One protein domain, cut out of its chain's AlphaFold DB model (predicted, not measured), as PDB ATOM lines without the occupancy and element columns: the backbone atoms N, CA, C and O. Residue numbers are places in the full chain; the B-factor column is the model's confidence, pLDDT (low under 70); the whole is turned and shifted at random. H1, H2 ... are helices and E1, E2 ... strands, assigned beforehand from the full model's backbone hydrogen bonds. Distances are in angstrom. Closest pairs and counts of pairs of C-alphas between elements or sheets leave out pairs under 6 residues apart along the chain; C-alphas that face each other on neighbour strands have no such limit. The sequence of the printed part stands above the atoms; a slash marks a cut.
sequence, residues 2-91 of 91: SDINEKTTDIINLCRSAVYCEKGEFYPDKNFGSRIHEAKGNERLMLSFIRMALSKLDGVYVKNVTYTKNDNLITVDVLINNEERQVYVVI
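What this domain is: This is residues 2 to 91 of the 91 residues of an uncharacterized protein of Eubacterium sp. CAG:251 (UniProt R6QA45). A strongly twisted sheet of three strands is covered on one face by two helices, the long H1 over the E2 and E3 side and the shorter H3 over E1 and E2, while residues 2 to 7 of H1 stick out. A long loop, residues 21 to 35, leads from H1 to the one-turn helix H2, which packs on H3. The printed part has 90 residues, with three named helices and three named strands in the order H1 H2 H3 E1 E2 E3; the sheet order is E1 - E2 - E3, antiparallel throughout, and the class is mixed, helices and strands. The whole is compact, with a radius of gyration of the C-alphas of 12.6 A and spans of 37 by 30 by 19 A.

How they stand to each other: H1, residues 2 to 20, and H3, residues 43 to 54, touch, closest at the C-alphas of Ala 18 and Ala 53, 6.0 A apart; they run opposite ways at a steep tilt of 56 degrees. H2, residues 36 to 39, touches H3, with the C-alphas of Ala 39 and Met 46 closest at 5.3 A. E1, residues 60 to 68, E2, residues 73 to 80, and E3, residues 83 to 90, form a meander, each strand the antiparallel neighbour of the one before. In the hairpin E1 and E2, at 162 degrees, N 63 and O 77 are within hydrogen-bond range at 2.8 A. In the hairpin E2 and E3, at 156 degrees, N 76 and O 87 are within range at 2.8 A. H1 and H3 are on one face of the sheet, making two layers, helices over strands. H1 has a height over the sheet of 9.0 A, and its closest C-alphas to E3 are those of Arg 16 and Val 89, 6.0 A apart. H3 has a height of 8.1 A, with the C-alphas of Leu 47 and Val 65 its closest to E1 at 5.6 A. H2 is not on the sheet. Every O i to N i+4 pair is within hydrogen-bond range in H1 and H3; H2 is too short for such a pair.

Where its parts are: H1 begins at C-alpha 2 (-60.736, 27.221, 42.146) and is 27.0 A long; H2 is 5.2 A and H3 16.0 A. E1, 22.8 A, bends by 63 degrees at residue 63. E2 is 20.7 A, and E3, 23.2 A, ends at C-alpha 90 (-61.036, 28.367, 14.156).

The domain as a whole: The C-alphas farthest apart, those of Ser 2 and Gly 41, are 38.6 A apart. The printed part has no cut. The link H1 to H2 is long, 15 residues; the other links are tight. The mean pLDDT of the printed part is 92.5, and residues 2 to 3 are under 70.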
ATOM      1  N   SER A   2     -61.844  27.054  43.108       66.06
ATOM      2  CA  SER A   2     -60.736  27.221  42.146       66.06
ATOM      3  C   SER A   2     -60.466  25.968  41.303       66.06
ATOM      4  O   SER A   2     -60.506  26.031  40.081       66.06
ATOM      5  N   ASP A   3     -60.301  24.814  41.951       69.31
ATOM      6  CA  ASP A   3     -59.741  23.616  41.303       69.31
ATOM      7  C   ASP A   3     -60.712  22.953  40.314       69.31
ATOM      8  O   ASP A   3     -60.310  22.300  39.356       69.31
ATOM      9  N   ILE A   4     -62.019  23.113  40.541       71.06
ATOM     10  CA  ILE A   4     -63.066  22.592  39.647       71.06
ATOM     11  C   ILE A   4     -63.112  23.423  38.360       71.06
ATOM     12  O   ILE A   4     -63.243  22.871  37.266       71.06
ATOM     13  N   ASN A   5     -62.961  24.744  38.482       75.31
ATOM     14  CA  ASN A   5     -62.933  25.650  37.337       75.31
ATOM     15  C   ASN A   5     -61.660  25.458  36.505       75.31
ATOM     16  O   ASN A   5     -61.727  25.489  35.277       75.31
ATOM     17  N   GLU A   6     -60.525  25.201  37.158       76.81
ATOM     18  CA  GLU A   6     -59.257  24.883  36.498       76.81
ATOM     19  C   GLU A   6     -59.363  23.578  35.694       76.81
ATOM     20  O   GLU A   6     -59.195  23.596  34.476       76.81
ATOM     21  N   LYS A   7     -59.835  22.488  36.316       85.00
ATOM     22  CA  LYS A   7     -60.081  21.212  35.619       85.00
ATOM     23  C   LYS A   7     -61.061  21.337  34.453       85.00
ATOM     24  O   LYS A   7     -60.879  20.711  33.414       85.00
ATOM     25  N   THR A   8     -62.111  22.140  34.606       89.31
ATOM     26  CA  THR A   8     -63.079  22.375  33.521       89.31
ATOM     27  C   THR A   8     -62.433  23.134  32.364       89.31
ATOM     28  O   THR A   8     -62.679  22.820  31.201       89.31
ATOM     29  N   THR A   9     -61.577  24.108  32.672       91.00
ATOM     30  CA  THR A   9     -60.818  24.866  31.669       91.00
ATOM     31  C   THR A   9     -59.858  23.957  30.905       91.00
ATOM     32  O   THR A   9     -59.791  24.045  29.678       91.00
ATOM     33  N   ASP A  10     -59.195  23.029  31.594       92.94
ATOM     34  CA  ASP A  10     -58.325  22.031  30.968       92.94
ATOM     35  C   ASP A  10     -59.096  21.117  30.013       92.94
ATOM     36  O   ASP A  10     -58.655  20.899  28.885       92.94
ATOM     37  N   ILE A  11     -60.283  20.643  30.411       94.56
ATOM     38  CA  ILE A  11     -61.149  19.835  29.537       94.56
ATOM     39  C   ILE A  11     -61.572  20.641  28.302       94.56
ATOM     40  O   ILE A  11     -61.516  20.128  27.186       94.56
ATOM     41  N   ILE A  12     -61.956  21.911  28.466       95.25
ATOM     42  CA  ILE A  12     -62.317  22.786  27.338       95.25
ATOM     43  C   ILE A  12     -61.131  22.954  26.383       95.25
ATOM     44  O   ILE A  12     -61.303  22.859  25.166       95.25
ATOM     45  N   ASN A  13     -59.928  23.178  26.909       95.19
ATOM     46  CA  ASN A  13     -58.724  23.315  26.096       95.19
ATOM     47  C   ASN A  13     -58.368  22.007  25.383       95.19
ATOM     48  O   ASN A  13     -58.055  22.032  24.196       95.19
ATOM     49  N   LEU A  14     -58.512  20.865  26.055       95.31
ATOM     50  CA  LEU A  14     -58.313  19.555  25.448       95.31
ATOM     51  C   LEU A  14     -59.319  19.292  24.321       95.31
ATOM     52  O   LEU A  14     -58.928  18.815  23.257       95.31
ATOM     53  N   CYS A  15     -60.588  19.674  24.504       96.69
ATOM     54  CA  CYS A  15     -61.590  19.636  23.441       96.69
ATOM     55  C   CYS A  15     -61.175  20.501  22.245       96.69
ATOM     56  O   CYS A  15     -61.242  20.032  21.109       96.69
ATOM     57  N   ARG A  16     -60.703  21.738  22.479       96.25
ATOM     58  CA  ARG A  16     -60.193  22.606  21.400       96.25
ATOM     59  C   ARG A  16     -59.057  21.931  20.643       96.25
ATOM     60  O   ARG A  16     -59.109  21.862  19.419       96.25
ATOM     61  N   SER A  17     -58.068  21.399  21.360       95.38
ATOM     62  CA  SER A  17     -56.918  20.719  20.764       95.38
ATOM     63  C   SER A  17     -57.325  19.482  19.967       95.38
ATOM     64  O   SER A  17     -56.846  19.306  18.854       95.38
ATOM     65  N   ALA A  18     -58.229  18.652  20.490       96.38
ATOM     66  CA  ALA A  18     -58.688  17.438  19.818       96.38
ATOM     67  C   ALA A  18     -59.524  17.731  18.564       96.38
ATOM     68  O   ALA A  18     -59.500  16.955  17.612       96.38
ATOM     69  N   VAL A  19     -60.257  18.844  18.540       95.88
ATOM     70  CA  VAL A  19     -60.991  19.277  17.344       95.88
ATOM     71  C   VAL A  19     -60.045  19.900  16.315       95.88
ATOM     72  O   VAL A  19     -60.157  19.574  15.137       95.88
ATOM     73  N   TYR A  20     -59.119  20.762  16.744       94.81
ATOM     74  CA  TYR A  20     -58.197  21.482  15.858       94.81
ATOM     75  C   TYR A  20     -57.113  20.588  15.244       94.81
ATOM     76  O   TYR A  20     -56.808  20.712  14.062       94.81
ATOM     77  N   CYS A  21     -56.512  19.708  16.047       95.38
ATOM     78  CA  CYS A  21     -55.407  18.865  15.613       95.38
ATOM     79  C   CYS A  21     -55.865  17.901  14.514       95.38
ATOM     80  O   CYS A  21     -56.876  17.215  14.669       95.38
ATOM     81  N   GLU A  22     -55.110  17.836  13.419       94.81
ATOM     82  CA  GLU A  22     -55.369  16.894  12.336       94.81
ATOM     83  C   GLU A  22     -55.097  15.460  12.804       94.81
ATOM     84  O   GLU A  22     -54.046  15.141  13.373       94.81
ATOM     85  N   LYS A  23     -56.083  14.583  12.596       95.00
ATOM     86  CA  LYS A  23     -55.986  13.190  13.026       95.00
ATOM     87  C   LYS A  23     -54.829  12.487  12.313       95.00
ATOM     88  O   LYS A  23     -54.875  12.307  11.102       95.00
ATOM     89  N   GLY A  24     -53.865  11.996  13.087       95.12
ATOM     90  CA  GLY A  24     -52.670  11.310  12.579       95.12
ATOM     91  C   GLY A  24     -51.367  12.066  12.829       95.12
ATOM     92  O   GLY A  24     -50.319  11.425  12.902       95.12
ATOM     93  N   GLU A  25     -51.446  13.381  13.045       94.38
ATOM     94  CA  GLU A  25     -50.277  14.260  13.181       94.38
ATOM     95  C   GLU A  25     -49.757  14.364  14.623       94.38
ATOM     96  O   GLU A  25     -48.602  14.719  14.859       94.38
ATOM     97  N   PHE A  26     -50.583  14.035  15.619       94.06
ATOM     98  CA  PHE A  26     -50.165  14.090  17.016       94.06
ATOM     99  C   PHE A  26     -49.278  12.898  17.397       94.06
ATOM    100  O   PHE A  26     -49.691  11.739  17.341       94.06
ATOM    101  N   TYR A  27     -48.060  13.183  17.859       90.50
ATOM    102  CA  TYR A  27     -47.197  12.200  18.507       90.50
ATOM    103  C   TYR A  27     -47.349  12.302  20.035       90.50
ATOM    104  O   TYR A  27     -47.280  13.411  20.565       90.50
ATOM    105  N   PRO A  28     -47.510  11.189  20.776       92.62
ATOM    106  CA  PRO A  28     -47.369   9.794  20.340       92.62
ATOM    107  C   PRO A  28     -48.666   9.114  19.862       92.62
ATOM    108  O   PRO A  28     -48.599   7.986  19.372       92.62
ATOM    109  N   ASP A  29     -49.838   9.744  20.003       94.38
ATOM    110  CA  ASP A  29     -51.127   9.123  19.651       94.38
ATOM    111  C   ASP A  29     -51.660   9.579  18.287       94.38
ATOM    112  O   ASP A  29     -52.387  10.567  18.181       94.38
ATOM    113  N   LYS A  30     -51.418   8.764  17.254       94.19
ATOM    114  CA  LYS A  30     -51.952   8.976  15.896       94.19
ATOM    115  C   LYS A  30     -53.484   8.980  15.815       94.19
ATOM    116  O   LYS A  30     -54.044   9.348  14.786       94.19
ATOM    117  N   ASN A  31     -54.186   8.520  16.849       93.56
ATOM    118  CA  ASN A  31     -55.646   8.542  16.870       93.56
ATOM    119  C   ASN A  31     -56.220   9.840  17.438       93.56
ATOM    120  O   ASN A  31     -57.427  10.047  17.260       93.56
ATOM    121  N   PHE A  32     -55.405  10.669  18.094       95.38
ATOM    122  CA  PHE A  32     -55.804  11.985  18.576       95.38
ATOM    123  C   PHE A  32     -56.057  12.933  17.401       95.38
ATOM    124  O   PHE A  32     -55.469  12.772  16.333       95.38
ATOM    125  N   GLY A  33     -56.936  13.912  17.607       95.88
ATOM    126  CA  GLY A  33     -57.324  14.868  16.579       95.88
ATOM    127  C   GLY A  33     -58.607  14.489  15.837       95.88
ATOM    128  O   GLY A  33     -59.238  13.451  16.083       95.88
ATOM    129  N   SER A  34     -58.984  15.339  14.890       96.25
ATOM    130  CA  SER A  34     -60.179  15.194  14.067       96.25
ATOM    131  C   SER A  34     -59.854  15.334  12.576       96.25
ATOM    132  O   SER A  34     -58.800  15.828  12.191       96.25
ATOM    133  N   ARG A  35     -60.780  14.886  11.723       95.56
ATOM    134  CA  ARG A  35     -60.731  15.086  10.259       95.56
ATOM    135  C   ARG A  35     -61.656  16.224   9.825       95.56
ATOM    136  O   ARG A  35     -62.258  16.191   8.754       95.56
ATOM    137  N   ILE A  36     -61.867  17.210  10.699       94.12
ATOM    138  CA  ILE A  36     -62.916  18.221  10.525       94.12
ATOM    139  C   ILE A  36     -62.734  19.100   9.283       94.12
ATOM    140  O   ILE A  36     -63.723  19.549   8.702       94.12
ATOM    141  N   HIS A  37     -61.493  19.286   8.827       89.56
ATOM    142  CA  HIS A  37     -61.175  20.005   7.591       89.56
ATOM    143  C   HIS A  37     -61.808  19.356   6.348       89.56
ATOM    144  O   HIS A  37     -62.137  20.062   5.396       89.56
ATOM    145  N   GLU A  38     -62.056  18.042   6.363       92.19
ATOM    146  CA  GLU A  38     -62.718  17.317   5.266       92.19
ATOM    147  C   GLU A  38     -64.236  17.535   5.234       92.19
ATOM    148  O   GLU A  38     -64.897  17.208   4.252       92.19
ATOM    149  N   ALA A  39     -64.805  18.081   6.310       91.44
ATOM    150  CA  ALA A  39     -66.242  18.248   6.482       91.44
ATOM    151  C   ALA A  39     -66.717  19.699   6.286       91.44
ATOM    152  O   ALA A  39     -67.854  20.011   6.649       91.44
ATOM    153  N   LYS A  40     -65.888  20.596   5.721       83.25
ATOM    154  CA  LYS A  40     -66.239  22.013   5.498       83.25
ATOM    155  C   LYS A  40     -67.581  22.148   4.762       83.25
ATOM    156  O   LYS A  40     -67.770  21.628   3.668       83.25
ATOM    157  N   GLY A  41     -68.531  22.852   5.383       81.38
ATOM    158  CA  GLY A  41     -69.886  23.037   4.851       81.38
ATOM    159  C   GLY A  41     -70.862  21.870   5.060       81.38
ATOM    160  O   GLY A  41     -71.989  21.963   4.582       81.38
ATOM    161  N   ASN A  42     -70.477  20.809   5.782       93.00
ATOM    162  CA  ASN A  42     -71.348  19.691   6.151       93.00
ATOM    163  C   ASN A  42     -71.338  19.464   7.673       93.00
ATOM    164  O   ASN A  42     -70.580  18.650   8.200       93.00
ATOM    165  N   GLU A  43     -72.227  20.160   8.381       93.00
ATOM    166  CA  GLU A  43     -72.294  20.146   9.849       93.00
ATOM    167  C   GLU A  43     -72.589  18.758  10.432       93.00
ATOM    168  O   GLU A  43     -72.064  18.401  11.484       93.00
ATOM    169  N   ARG A  44     -73.361  17.910   9.738       94.75
ATOM    170  CA  ARG A  44     -73.626  16.534  10.201       94.75
ATOM    171  C   ARG A  44     -72.361  15.676  10.181       94.75
ATOM    172  O   ARG A  44     -72.131  14.881  11.099       94.75
ATOM    173  N   LEU A  45     -71.540  15.837   9.144       96.12
ATOM    174  CA  LEU A  45     -70.258  15.147   9.048       96.12
ATOM    175  C   LEU A  45     -69.254  15.715  10.061       96.12
ATOM    176  O   LEU A  45     -68.602  14.938  10.758       96.12
ATOM    177  N   MET A  46     -69.208  17.043  10.229       95.94
ATOM    178  CA  MET A  46     -68.406  17.693  11.275       95.94
ATOM    179  C   MET A  46     -68.760  17.158  12.664       95.94
ATOM    180  O   MET A  46     -67.873  16.753  13.411       95.94
ATOM    181  N   LEU A  47     -70.055  17.083  12.990       97.00
ATOM    182  CA  LEU A  47     -70.542  16.573  14.269       97.00
ATOM    183  C   LEU A  47     -70.062  15.141  14.518       97.00
ATOM    184  O   LEU A  47     -69.656  14.805  15.628       97.00
ATOM    185  N   SER A  48     -70.082  14.304  13.479       97.00
ATOM    186  CA  SER A  48     -69.619  12.917  13.555       97.00
ATOM    187  C   SER A  48     -68.112  12.834  13.826       97.00
ATOM    188  O   SER A  48     -67.684  12.069  14.692       97.00
ATOM    189  N   PHE A  49     -67.302  13.658  13.154       97.12
ATOM    190  CA  PHE A  49     -65.857  13.711  13.394       97.12
ATOM    191  C   PHE A  49     -65.497  14.259  14.772       97.12
ATOM    192  O   PHE A  49     -64.624  13.692  15.428       97.12
ATOM    193  N   ILE A  50     -66.186  15.298  15.246       96.81
ATOM    194  CA  ILE A  50     -65.965  15.854  16.587       96.81
ATOM    195  C   ILE A  50     -66.341  14.833  17.657       96.81
ATOM    196  O   ILE A  50     -65.565  14.599  18.579       96.81
ATOM    197  N   ARG A  51     -67.495  14.165  17.519       97.06
ATOM    198  CA  ARG A  51     -67.900  13.089  18.439       97.06
ATOM    199  C   ARG A  51     -66.856  11.988  18.512       97.06
ATOM    200  O   ARG A  51     -66.538  11.528  19.600       97.06
ATOM    201  N   MET A  52     -66.295  11.593  17.372       96.25
ATOM    202  CA  MET A  52     -65.225  10.603  17.343       96.25
ATOM    203  C   MET A  52     -63.951  11.117  18.032       96.25
ATOM    204  O   MET A  52     -63.375  10.387  18.838       96.25
ATOM    205  N   ALA A  53     -63.528  12.355  17.760       96.31
ATOM    206  CA  ALA A  53     -62.326  12.952  18.349       96.31
ATOM    207  C   ALA A  53     -62.422  13.090  19.878       96.31
ATOM    208  O   ALA A  53     -61.445  12.851  20.584       96.31
ATOM    209  N   LEU A  54     -63.611  13.414  20.391       96.25
ATOM    210  CA  LEU A  54     -63.861  13.608  21.821       96.25
ATOM    211  C   LEU A  54     -64.347  12.337  22.540       96.25
ATOM    212  O   LEU A  54     -64.488  12.352  23.756       96.25
ATOM    213  N   SER A  55     -64.561  11.225  21.826       94.31
ATOM    214  CA  SER A  55     -65.166   9.992  22.373       94.31
ATOM    215  C   SER A  55     -64.408   9.346  23.535       94.31
ATOM    216  O   SER A  55     -64.997   8.585  24.299       94.31
ATOM    217  N   LYS A  56     -63.105   9.620  23.661       90.75
ATOM    218  CA  LYS A  56     -62.253   9.098  24.738       90.75
ATOM    219  C   LYS A  56     -62.155  10.037  25.945       90.75
ATOM    220  O   LYS A  56     -61.515   9.667  26.926       90.75
ATOM    221  N   LEU A  57     -62.720  11.245  25.865       92.19
ATOM    222  CA  LEU A  57     -62.705  12.197  26.972       92.19
ATOM    223  C   LEU A  57     -63.832  11.863  27.942       92.19
ATOM    224  O   LEU A  57     -65.011  11.946  27.597       92.19
ATOM    225  N   ASP A  58     -63.457  11.486  29.159       90.31
ATOM    226  CA  ASP A  58     -64.427  11.178  30.200       90.31
ATOM    227  C   ASP A  58     -65.214  12.430  30.611       90.31
ATOM    228  O   ASP A  58     -64.681  13.541  30.662       90.31
ATOM    229  N   GLY A  59     -66.507  12.248  30.869       91.12
ATOM    230  CA  GLY A  59     -67.414  13.327  31.255       91.12
ATOM    231  C   GLY A  59     -67.742  14.347  30.157       91.12
ATOM    232  O   GLY A  59     -68.411  15.333  30.468       91.12
ATOM    233  N   VAL A  60     -67.319  14.135  28.901       95.69
ATOM    234  CA  VAL A  60     -67.605  15.031  27.766       95.69
ATOM    235  C   VAL A  60     -68.625  14.409  26.815       95.69
ATOM    236  O   VAL A  60     -68.406  13.340  26.251       95.69
ATOM    237  N   TYR A  61     -69.725  15.117  26.559       95.81
ATOM    238  CA  TYR A  61     -70.728  14.712  25.574       95.81
ATOM    239  C   TYR A  61     -71.012  15.821  24.565       95.81
ATOM    240  O   TYR A  61     -71.363  16.937  24.934       95.81
ATOM    241  N   VAL A  62     -70.909  15.509  23.273       97.12
ATOM    242  CA  VAL A  62     -71.097  16.481  22.183       97.12
ATOM    243  C   VAL A  62     -72.550  16.491  21.712       97.12
ATOM    244  O   VAL A  62     -73.029  15.537  21.079       97.12
ATOM    245  N   LYS A  63     -73.246  17.601  21.967       96.38
ATOM    246  CA  LYS A  63     -74.653  17.784  21.594       96.38
ATOM    247  C   LYS A  63     -74.795  18.199  20.137       96.38
ATOM    248  O   LYS A  63     -75.526  17.542  19.398       96.38
ATOM    249  N   ASN A  64     -74.098  19.259  19.739       96.38
ATOM    250  CA  ASN A  64     -74.293  19.899  18.445       96.38
ATOM    251  C   ASN A  64     -73.009  20.563  17.931       96.38
ATOM    252  O   ASN A  64     -72.067  20.787  18.693       96.38
ATOM    253  N   VAL A  65     -72.989  20.871  16.634       95.62
ATOM    254  CA  VAL A  65     -71.958  21.697  16.012       95.62
ATOM    255  C   VAL A  65     -72.601  22.709  15.071       95.62
ATOM    256  O   VAL A  65     -73.548  22.374  14.362       95.62
ATOM    257  N   THR A  66     -72.037  23.909  15.033       94.56
ATOM    258  CA  THR A  66     -72.396  24.959  14.077       94.56
ATOM    259  C   THR A  66     -71.130  25.468  13.403       94.56
ATOM    260  O   THR A  66     -70.114  25.660  14.078       94.56
ATOM    261  N   TYR A  67     -71.182  25.702  12.090       93.88
ATOM    262  CA  TYR A  67     -70.063  26.276  11.341       93.88
ATOM    263  C   TYR A  67     -70.399  27.649  10.753       93.88
ATOM    264  O   TYR A  67     -71.165  27.778   9.794       93.88
ATOM    265  N   THR A  68     -69.752  28.684  11.282       92.62
ATOM    266  CA  THR A  68     -69.851  30.053  10.771       92.62
ATOM    267  C   THR A  68     -68.807  30.268   9.681       92.62
ATOM    268  O   THR A  68     -67.634  30.520   9.956       92.62
ATOM    269  N   LYS A  69     -69.246  30.186   8.419       87.06
ATOM    270  CA  LYS A  69     -68.377  30.264   7.228       87.06
ATOM    271  C   LYS A  69     -67.515  31.529   7.158       87.06
ATOM    272  O   LYS A  69     -66.364  31.434   6.760       87.06
ATOM    273  N   ASN A  70     -68.062  32.689   7.520       89.00
ATOM    274  CA  ASN A  70     -67.356  33.970   7.375       89.00
ATOM    275  C   ASN A  70     -66.141  34.083   8.305       89.00
ATOM    276  O   ASN A  70     -65.146  34.695   7.932       89.00
ATOM    277  N   ASP A  71     -66.217  33.447   9.474       88.69
ATOM    278  CA  ASP A  71     -65.196  33.530  10.521       88.69
ATOM    279  C   ASP A  71     -64.340  32.256  10.598       88.69
ATOM    280  O   ASP A  71     -63.510  32.115  11.495       88.69
ATOM    281  N   ASN A  72     -64.593  31.285   9.706       90.19
ATOM    282  CA  ASN A  72     -64.126  29.901   9.813       90.19
ATOM    283  C   ASN A  72     -64.260  29.310  11.227       90.19
ATOM    284  O   ASN A  72     -63.434  28.514  11.679       90.19
ATOM    285  N   LEU A  73     -65.320  29.700  11.930       94.12
ATOM    286  CA  LEU A  73     -65.514  29.360  13.325       94.12
ATOM    287  C   LEU A  73     -66.408  28.134  13.446       94.12
ATOM    288  O   LEU A  73     -67.530  28.106  12.939       94.12
ATOM    289  N   ILE A  74     -65.921  27.140  14.172       94.69
ATOM    290  CA  ILE A  74     -66.703  26.010  14.643       94.69
ATOM    291  C   ILE A  74     -67.071  26.260  16.098       94.69
ATOM    292  O   ILE A  74     -66.198  26.441  16.951       94.69
ATOM    293  N   THR A  75     -68.368  26.200  16.376       96.38
ATOM    294  CA  THR A  75     -68.911  26.198  17.735       96.38
ATOM    295  C   THR A  75     -69.418  24.802  18.048       96.38
ATOM    296  O   THR A  75     -70.262  24.268  17.329       96.38
ATOM    297  N   VAL A  76     -68.898  24.208  19.118       96.94
ATOM    298  CA  VAL A  76     -69.289  22.885  19.600       96.94
ATOM    299  C   VAL A  76     -70.021  23.039  20.925       96.94
ATOM    300  O   VAL A  76     -69.436  23.502  21.905       96.94
ATOM    301  N   ASP A  77     -71.278  22.609  20.966       97.50
ATOM    302  CA  ASP A  77     -72.048  22.538  22.206       97.50
ATOM    303  C   ASP A  77     -71.739  21.212  22.904       97.50
ATOM    304  O   ASP A  77     -72.004  20.129  22.362       97.50
ATOM    305  N   VAL A  78     -71.185  21.287  24.113       96.69
ATOM    306  CA  VAL A  78     -70.781  20.119  24.903       96.69
ATOM    307  C   VAL A  78     -71.410  20.143  26.293       96.69
ATOM    308  O   VAL A  78     -71.633  21.200  26.878       96.69
ATOM    309  N   LEU A  79     -71.674  18.961  26.838       95.81
ATOM    310  CA  LEU A  79     -71.879  18.763  28.267       95.81
ATOM    311  C   LEU A  79     -70.553  18.312  28.864       95.81
ATOM    312  O   LEU A  79     -69.991  17.323  28.399       95.81
ATOM    313  N   ILE A  80     -70.077  19.024  29.879       93.81
ATOM    314  CA  ILE A  80     -68.923  18.625  30.686       93.81
ATOM    315  C   ILE A  80     -69.445  18.399  32.098       93.81
ATOM    316  O   ILE A  80     -69.945  19.335  32.717       93.81
ATOM    317  N   ASN A  81     -69.383  17.162  32.594       88.75
ATOM    318  CA  ASN A  81     -69.916  16.792  33.914       88.75
ATOM    319  C   ASN A  81     -71.373  17.257  34.134       88.75
ATOM    320  O   ASN A  81     -71.719  17.768  35.195       88.75
ATOM    321  N   ASN A  82     -72.225  17.075  33.117       88.56
ATOM    322  CA  ASN A  82     -73.639  17.486  33.067       88.56
ATOM    323  C   ASN A  82     -73.912  18.999  32.991       88.56
ATOM    324  O   ASN A  82     -75.075  19.398  33.003       88.56
ATOM    325  N   GLU A  83     -72.888  19.838  32.845       93.19
ATOM    326  CA  GLU A  83     -73.060  21.276  32.633       93.19
ATOM    327  C   GLU A  83     -72.856  21.651  31.165       93.19
ATOM    328  O   GLU A  83     -71.887  21.229  30.530       93.19
ATOM    329  N   GLU A  84     -73.753  22.476  30.621       95.06
ATOM    330  CA  GLU A  84     -73.628  22.973  29.251       95.06
ATOM    331  C   GLU A  84     -72.498  23.996  29.130       95.06
ATOM    332  O   GLU A  84     -72.376  24.944  29.916       95.06
ATOM    333  N   ARG A  85     -71.656  23.781  28.120       95.56
ATOM    334  CA  ARG A  85     -70.496  24.604  27.783       95.56
ATOM    335  C   ARG A  85     -70.356  24.686  26.264       95.56
ATOM    336  O   ARG A  85     -70.878  23.852  25.526       95.56
ATOM    337  N   GLN A  86     -69.611  25.687  25.809       96.25
ATOM    338  CA  GLN A  86     -69.284  25.864  24.398       96.25
ATOM    339  C   GLN A  86     -67.777  25.837  24.188       96.25
ATOM    340  O   GLN A  86     -67.008  26.420  24.956       96.25
ATOM    341  N   VAL A  87     -67.366  25.154  23.124       96.50
ATOM    342  CA  VAL A  87     -65.982  25.096  22.666       96.50
ATOM    343  C   VAL A  87     -65.910  25.743  21.291       96.50
ATOM    344  O   VAL A  87     -66.631  25.361  20.376       96.50
ATOM    345  N   TYR A  88     -65.024  26.722  21.159       96.50
ATOM    346  CA  TYR A  88     -64.822  27.493  19.934       96.50
ATOM    347  C   TYR A  88     -63.484  27.120  19.304       96.50
ATOM    348  O   TYR A  88     -62.469  27.107  20.010       96.50
ATOM    349  N   VAL A  89     -63.488  26.828  18.002       94.81
ATOM    350  CA  VAL A  89     -62.299  26.431  17.234       94.81
ATOM    351  C   VAL A  89     -62.316  27.101  15.863       94.81
ATOM    352  O   VAL A  89     -63.324  27.043  15.168       94.81
ATOM    353  N   VAL A  90     -61.203  27.716  15.468       92.31
ATOM    354  CA  VAL A  90     -61.036  28.367  14.156       92.31
ATOM    355  C   VAL A  90     -60.225  27.448  13.234       92.31
ATOM    356  O   VAL A  90     -59.201  26.921  13.676       92.31
ATOM    357  N   ILE A  91     -60.686  27.234  11.990       85.25
ATOM    358  CA  ILE A  91     -60.101  26.290  10.996       85.25
ATOM    359  C   ILE A  91     -59.965  26.856   9.564       85.25
ATOM    360  O   ILE A  91     -60.137  28.074   9.363       85.25
TER     361      ILE A  91